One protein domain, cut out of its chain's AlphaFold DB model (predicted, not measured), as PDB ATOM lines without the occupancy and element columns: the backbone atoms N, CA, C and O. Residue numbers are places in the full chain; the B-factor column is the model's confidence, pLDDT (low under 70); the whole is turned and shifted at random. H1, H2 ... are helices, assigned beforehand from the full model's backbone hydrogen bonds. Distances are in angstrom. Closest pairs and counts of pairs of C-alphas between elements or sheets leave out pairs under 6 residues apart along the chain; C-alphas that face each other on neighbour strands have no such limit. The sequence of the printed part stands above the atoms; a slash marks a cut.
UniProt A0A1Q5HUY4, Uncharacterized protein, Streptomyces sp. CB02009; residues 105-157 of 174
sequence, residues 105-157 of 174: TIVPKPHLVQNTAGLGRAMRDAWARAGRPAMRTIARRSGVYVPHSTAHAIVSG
ATOM      1  N   THR A 105      14.370  23.465  17.286       86.69
ATOM      2  CA  THR A 105      14.618  23.355  15.839       86.69
ATOM      3  C   THR A 105      15.040  21.947  15.419       86.69
ATOM      4  O   THR A 105      14.930  21.608  14.239       86.69
ATOM      5  N   ILE A 106      15.451  21.102  16.370       85.69
ATOM      6  CA  ILE A 106      15.879  19.723  16.119       85.69
ATOM      7  C   ILE A 106      14.711  18.923  15.530       85.69
ATOM      8  O   ILE A 106      13.582  18.962  16.027       85.69
ATOM      9  N   VAL A 107      14.980  18.216  14.432       86.62
ATOM     10  CA  VAL A 107      14.041  17.281  13.804       86.62
ATOM     11  C   VAL A 107      14.399  15.874  14.289       86.62
ATOM     12  O   VAL A 107      15.520  15.431  14.026       86.62
ATOM     13  N   PRO A 108      13.500  15.157  14.986       83.75
ATOM     14  CA  PRO A 108      13.756  13.767  15.351       83.75
ATOM     15  C   PRO A 108      13.868  12.910  14.082       83.75
ATOM     16  O   PRO A 108      13.128  13.122  13.123       83.75
ATOM     17  N   LYS A 109      14.779  11.929  14.077       85.12
ATOM     18  CA  LYS A 109      14.986  10.990  12.958       85.12
ATOM     19  C   LYS A 109      14.650   9.557  13.407       85.12
ATOM     20  O   LYS A 109      15.562   8.828  13.792       85.12
ATOM     21  N   PRO A 110      13.366   9.141  13.391       79.12
ATOM     22  CA  PRO A 110      12.939   7.855  13.953       79.12
ATOM     23  C   PRO A 110      13.618   6.638  13.315       79.12
ATOM     24  O   PRO A 110      13.947   5.691  14.013       79.12
ATOM     25  N   HIS A 111      13.899   6.690  12.011       85.56
ATOM     26  CA  HIS A 111      14.560   5.609  11.269       85.56
ATOM     27  C   HIS A 111      16.027   5.376  11.678       85.56
ATOM     28  O   HIS A 111      16.610   4.367  11.300       85.56
ATOM     29  N   LEU A 112      16.633   6.292  12.443       85.56
ATOM     30  CA  LEU A 112      17.998   6.152  12.966       85.56
ATOM     31  C   LEU A 112      18.031   5.663  14.421       85.56
ATOM     32  O   LEU A 112      19.098   5.598  15.029       85.56
ATOM     33  N   VAL A 113      16.875   5.348  15.007       87.38
ATOM     34  CA  VAL A 113      16.788   4.856  16.381       87.38
ATOM     35  C   VAL A 113      17.193   3.382  16.416       87.38
ATOM     36  O   VAL A 113      16.458   2.524  15.947       87.38
ATOM     37  N   GLN A 114      18.361   3.100  16.993       87.38
ATOM     38  CA  GLN A 114      18.921   1.741  17.097       87.38
ATOM     39  C   GLN A 114      18.778   1.129  18.500       87.38
ATOM     40  O   GLN A 114      19.018  -0.056  18.695       87.38
ATOM     41  N   ASN A 115      18.426   1.935  19.507       83.31
ATOM     42  CA  ASN A 115      18.289   1.487  20.892       83.31
ATOM     43  C   ASN A 115      17.313   2.375  21.687       83.31
ATOM     44  O   ASN A 115      16.879   3.437  21.230       83.31
ATOM     45  N   THR A 116      16.986   1.942  22.904       78.25
ATOM     46  CA  THR A 116      16.067   2.632  23.825       78.25
ATOM     47  C   THR A 116      16.530   4.046  24.188       78.25
ATOM     48  O   THR A 116      15.710   4.961  24.264       78.25
ATOM     49  N   ALA A 117      17.840   4.264  24.340       78.69
ATOM     50  CA  ALA A 117      18.402   5.591  24.587       78.69
ATOM     51  C   ALA A 117      18.169   6.544  23.396       78.69
ATOM     52  O   ALA A 117      17.772   7.698  23.582       78.69
ATOM     53  N   GLY A 118      18.347   6.049  22.169       81.31
ATOM     54  CA  GLY A 118      18.055   6.759  20.926       81.31
ATOM     55  C   GLY A 118      16.571   7.083  20.780       81.31
ATOM     56  O   GLY A 118      16.226   8.200  20.391       81.31
ATOM     57  N   LEU A 119      15.690   6.160  21.181       82.69
ATOM     58  CA  LEU A 119      14.247   6.392  21.205       82.69
ATOM     59  C   LEU A 119      13.891   7.512  22.190       82.69
ATOM     60  O   LEU A 119      13.230   8.478  21.815       82.69
ATOM     61  N   GLY A 120      14.393   7.437  23.427       80.75
ATOM     62  CA  GLY A 120      14.167   8.465  24.446       80.75
ATOM     63  C   GLY A 120      14.701   9.844  24.040       80.75
ATOM     64  O   GLY A 120      14.118  10.874  24.382       80.75
ATOM     65  N   ARG A 121      15.794   9.898  23.268       81.56
ATOM     66  CA  ARG A 121      16.289  11.144  22.664       81.56
ATOM     67  C   ARG A 121      15.345  11.666  21.579       81.56
ATOM     68  O   ARG A 121      14.947  12.826  21.642       81.56
ATOM     69  N   ALA A 122      14.937  10.817  20.637       85.25
ATOM     70  CA  ALA A 122      14.026  11.201  19.560       85.25
ATOM     71  C   ALA A 122      12.664  11.692  20.090       85.25
ATOM     72  O   ALA A 122      12.124  12.669  19.576       85.25
ATOM     73  N   MET A 123      12.133  11.077  21.153       84.50
ATOM     74  CA  MET A 123      10.886  11.512  21.795       84.50
ATOM     75  C   MET A 123      11.031  12.868  22.502       84.50
ATOM     76  O   MET A 123      10.139  13.713  22.388       84.50
ATOM     77  N   ARG A 124      12.165  13.126  23.168       83.88
ATOM     78  CA  ARG A 124      12.493  14.449  23.735       83.88
ATOM     79  C   ARG A 124      12.562  15.530  22.675       83.88
ATOM     80  O   ARG A 124      11.967  16.593  22.852       83.88
ATOM     81  N   ASP A 125      13.250  15.240  21.578       86.06
ATOM     82  CA  ASP A 125      13.386  16.162  20.455       86.06
ATOM     83  C   ASP A 125      12.016  16.430  19.811       86.06
ATOM     84  O   ASP A 125      11.675  17.584  19.553       86.06
ATOM     85  N   ALA A 126      11.169  15.404  19.659       85.62
ATOM     86  CA  ALA A 126       9.789  15.549  19.190       85.62
ATOM     87  C   ALA A 126       8.926  16.413  20.131       85.62
ATOM     88  O   ALA A 126       8.241  17.331  19.675       85.62
ATOM     89  N   TRP A 127       8.973  16.170  21.446       85.19
ATOM     90  CA  TRP A 127       8.240  16.957  22.444       85.19
ATOM     91  C   TRP A 127       8.702  18.418  22.476       85.19
ATOM     92  O   TRP A 127       7.879  19.338  22.486       85.19
ATOM     93  N   ALA A 128      10.015  18.648  22.428       86.62
ATOM     94  CA  ALA A 128      10.581  19.985  22.360       86.62
ATOM     95  C   ALA A 128      10.179  20.690  21.057       86.62
ATOM     96  O   ALA A 128       9.755  21.843  21.087       86.62
ATOM     97  N   ARG A 129      10.210  19.993  19.916       84.75
ATOM     98  CA  ARG A 129       9.736  20.508  18.622       84.75
ATOM     99  C   ARG A 129       8.230  20.782  18.598       84.75
ATOM    100  O   ARG A 129       7.773  21.623  17.828       84.75
ATOM    101  N   ALA A 130       7.441  20.124  19.440       84.31
ATOM    102  CA  ALA A 130       6.016  20.409  19.599       84.31
ATOM    103  C   ALA A 130       5.724  21.647  20.480       84.31
ATOM    104  O   ALA A 130       4.554  21.952  20.728       84.31
ATOM    105  N   GLY A 131       6.754  22.356  20.959       85.50
ATOM    106  CA  GLY A 131       6.612  23.513  21.850       85.50
ATOM    107  C   GLY A 131       6.430  23.131  23.317       85.50
ATOM    108  O   GLY A 131       5.819  23.879  24.079       85.50
ATOM    109  N   ARG A 132       6.922  21.944  23.707       86.88
ATOM    110  CA  ARG A 132       6.908  21.423  25.083       86.88
ATOM    111  C   ARG A 132       5.516  21.468  25.738       86.88
ATOM    112  O   ARG A 132       5.359  22.060  26.809       86.88
ATOM    113  N   PRO A 133       4.476  20.879  25.115       83.94
ATOM    114  CA  PRO A 133       3.136  20.874  25.692       83.94
ATOM    115  C   PRO A 133       3.120  20.188  27.066       83.94
ATOM    116  O   PRO A 133       3.830  19.205  27.288       83.94
ATOM    117  N   ALA A 134       2.273  20.684  27.971       83.50
ATOM    118  CA  ALA A 134       2.041  20.065  29.276       83.50
ATOM    119  C   ALA A 134       1.437  18.655  29.128       83.50
ATOM    120  O   ALA A 134       0.671  18.406  28.193       83.50
ATOM    121  N   MET A 135       1.700  17.752  30.079       80.00
ATOM    122  CA  MET A 135       1.278  16.342  29.984       80.00
ATOM    123  C   MET A 135      -0.237  16.172  29.818       80.00
ATOM    124  O   MET A 135      -0.677  15.400  28.972       80.00
ATOM    125  N   ARG A 136      -1.054  16.977  30.514       77.69
ATOM    126  CA  ARG A 136      -2.520  17.002  30.327       77.69
ATOM    127  C   ARG A 136      -2.928  17.313  28.881       77.69
ATOM    128  O   ARG A 136      -3.919  16.785  28.389       77.69
ATOM    129  N   THR A 137      -2.165  18.158  28.185       82.25
ATOM    130  CA  THR A 137      -2.404  18.460  26.765       82.25
ATOM    131  C   THR A 137      -2.043  17.276  25.878       82.25
ATOM    132  O   THR A 137      -2.759  17.022  24.914       82.25
ATOM    133  N   ILE A 138      -0.965  16.555  26.197       78.88
ATOM    134  CA  ILE A 138      -0.571  15.339  25.475       78.88
ATOM    135  C   ILE A 138      -1.653  14.268  25.639       78.88
ATOM    136  O   ILE A 138      -2.164  13.806  24.629       78.88
ATOM    137  N   ALA A 139      -2.083  13.977  26.871       76.19
ATOM    138  CA  ALA A 139      -3.133  12.994  27.161       76.19
ATOM    139  C   ALA A 139      -4.471  13.324  26.475       76.19
ATOM    140  O   ALA A 139      -5.135  12.456  25.921       76.19
ATOM    141  N   ARG A 140      -4.860  14.607  26.450       79.81
ATOM    142  CA  ARG A 140      -6.063  15.043  25.723       79.81
ATOM    143  C   ARG A 140      -5.932  14.853  24.208       79.81
ATOM    144  O   ARG A 140      -6.929  14.598  23.547       79.81
ATOM    145  N   ARG A 141      -4.730  15.027  23.646       80.00
ATOM    146  CA  ARG A 141      -4.474  14.906  22.199       80.00
ATOM    147  C   ARG A 141      -4.248  13.469  21.741       80.00
ATOM    148  O   ARG A 141      -4.505  13.189  20.580       80.00
ATOM    149  N   SER A 142      -3.756  12.589  22.612       73.44
ATOM    150  CA  SER A 142      -3.506  11.187  22.274       73.44
ATOM    151  C   SER A 142      -4.791  10.391  22.064       73.44
ATOM    152  O   SER A 142      -4.726   9.318  21.483       73.44
ATOM    153  N   GLY A 143      -5.939  10.866  22.564       70.44
ATOM    154  CA  GLY A 143      -7.205  10.121  22.521       70.44
ATOM    155  C   GLY A 143      -7.239   8.898  23.450       70.44
ATOM    156  O   GLY A 143      -8.293   8.310  23.651       70.44
ATOM    157  N   VAL A 144      -6.103   8.553  24.062       71.12
ATOM    158  CA  VAL A 144      -5.931   7.478  25.045       71.12
ATOM    159  C   VAL A 144      -5.437   8.071  26.360       71.12
ATOM    160  O   VAL A 144      -4.617   8.997  26.353       71.12
ATOM    161  N   TYR A 145      -5.905   7.529  27.488       73.88
ATOM    162  CA  TYR A 145      -5.396   7.901  28.806       73.88
ATOM    163  C   TYR A 145      -3.933   7.466  28.942       73.88
ATOM    164  O   TYR A 145      -3.624   6.277  28.916       73.88
ATOM    165  N   VAL A 146      -3.035   8.438  29.105       70.25
ATOM    166  CA  VAL A 146      -1.624   8.195  29.414       70.25
ATOM    167  C   VAL A 146      -1.383   8.640  30.857       70.25
ATOM    168  O   VAL A 146      -1.495   9.841  31.129       70.25
ATOM    169  N   PRO A 147      -1.059   7.722  31.790       75.56
ATOM    170  CA  PRO A 147      -0.696   8.094  33.152       75.56
ATOM    171  C   PRO A 147       0.435   9.125  33.163       75.56
ATOM    172  O   PRO A 147       1.346   9.081  32.332       75.56
ATOM    173  N   HIS A 148       0.408  10.045  34.128       67.12
ATOM    174  CA  HIS A 148       1.398  11.123  34.217       67.12
ATOM    175  C   HIS A 148       2.838  10.588  34.312       67.12
ATOM    176  O   HIS A 148       3.746  11.147  33.700       67.12
ATOM    177  N   SER A 149       3.041   9.481  35.030       67.69
ATOM    178  CA  SER A 149       4.326   8.782  35.140       67.69
ATOM    179  C   SER A 149       4.794   8.205  33.800       67.69
ATOM    180  O   SER A 149       5.954   8.374  33.439       67.69
ATOM    181  N   THR A 150       3.891   7.603  33.022       68.00
ATOM    182  CA  THR A 150       4.177   7.076  31.679       68.00
ATOM    183  C   THR A 150       4.517   8.198  30.701       68.00
ATOM    184  O   THR A 150       5.507   8.107  29.983       68.00
ATOM    185  N   ALA A 151       3.756   9.297  30.708       69.00
ATOM    186  CA  ALA A 151       4.040  10.466  29.876       69.00
ATOM    187  C   ALA A 151       5.387  11.112  30.245       69.00
ATOM    188  O   ALA A 151       6.165  11.484  29.366       69.00
ATOM    189  N   HIS A 152       5.698  11.185  31.541       71.94
ATOM    190  CA  HIS A 152       6.993  11.650  32.016       71.94
ATOM    191  C   HIS A 152       8.128  10.718  31.573       71.94
ATOM    192  O   HIS A 152       9.132  11.211  31.071       71.94
ATOM    193  N   ALA A 153       7.981   9.393  31.692       68.06
ATOM    194  CA  ALA A 153       8.986   8.415  31.260       68.06
ATOM    195  C   ALA A 153       9.249   8.480  29.744       68.06
ATOM    196  O   ALA A 153      10.400   8.510  29.312       68.06
ATOM    197  N   ILE A 154       8.183   8.633  28.948       66.56
ATOM    198  CA  ILE A 154       8.235   8.893  27.502       66.56
ATOM    199  C   ILE A 154       9.079  10.136  27.190       66.56
ATOM    200  O   ILE A 154       9.944  10.110  26.313       66.56
ATOM    201  N   VAL A 155       8.837  11.230  27.913       68.00
ATOM    202  CA  VAL A 155       9.499  12.519  27.680       68.00
ATOM    203  C   VAL A 155      10.888  12.592  28.314       68.00
ATOM    204  O   VAL A 155      11.699  13.389  27.875       68.00
ATOM    205  N   SER A 156      11.218  11.793  29.322       65.25
ATOM    206  CA  SER A 156      12.541  11.820  29.974       65.25
ATOM    207  C   SER A 156      13.488  10.736  29.458       65.25
ATOM    208  O   SER A 156      14.699  10.849  29.642       65.25
ATOM    209  N   GLY A 157      12.970   9.727  28.750       58.72
ATOM    210  CA  GLY A 157      13.754   8.596  28.261       58.72
ATOM    211  C   GLY A 157      14.163   7.613  29.361       58.72
ATOM    212  O   GLY A 157      14.983   6.737  29.102       58.72
TER     213      GLY A 157
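Overview. This is residues 105 to 157 of the 174 residues of an uncharacterized protein of Streptomyces sp. CB02009 (UniProt A0A1Q5HUY4). Three helices make an open frame: the longest, H1, is on one side, H2 is across a gap from it, and H3 spans the gap, with its last residues against H1. Before H1, an unnamed stretch, residues 105 to 115, runs along the side of H1 away from H2. The printed part has 53 residues with three named helices, H1, H2, H3 in chain order, and no named strand; its class is all helix. It is compact, with a radius of gyration of the C-alphas of 11.2 A and spans of 28 by 22 by 17 A.

Arrangement. Begin with H1, residues 116 to 129. H3, residues 148 to 156, touches it about perpendicular, at 82 degrees; look at the closest C-alphas, those of Arg 124 and Val 155, 5.3 A apart. H2, residues 135 to 142, and H3 only just touch, with 3 pairs of C-alphas within 8 A; the closest C-alphas, of Met 135 and Ala 151, are 6.5 A apart, and the lines stand about perpendicular, at 89 degrees. H1 and H2 are apart. In H1, H2 and H3 every O i to N i+4 pair is within hydrogen-bond range.

Along the chain. Find C-alpha 116 at (16.067, 2.632, 23.825); from there H1 runs 19.7 A to C-alpha 129. H2 covers 10.4 A and H3 11.9 A, ending at C-alpha 156, (12.541, 11.820, 29.974).

Size, cuts and confidence. The C-alphas of Gln 114 and Arg 140, the two farthest apart, are 29.6 A apart. The printed part has no cut, and both links between helices are tight. Confidence is under 70 at residues 148 to 151 and 153 to 157.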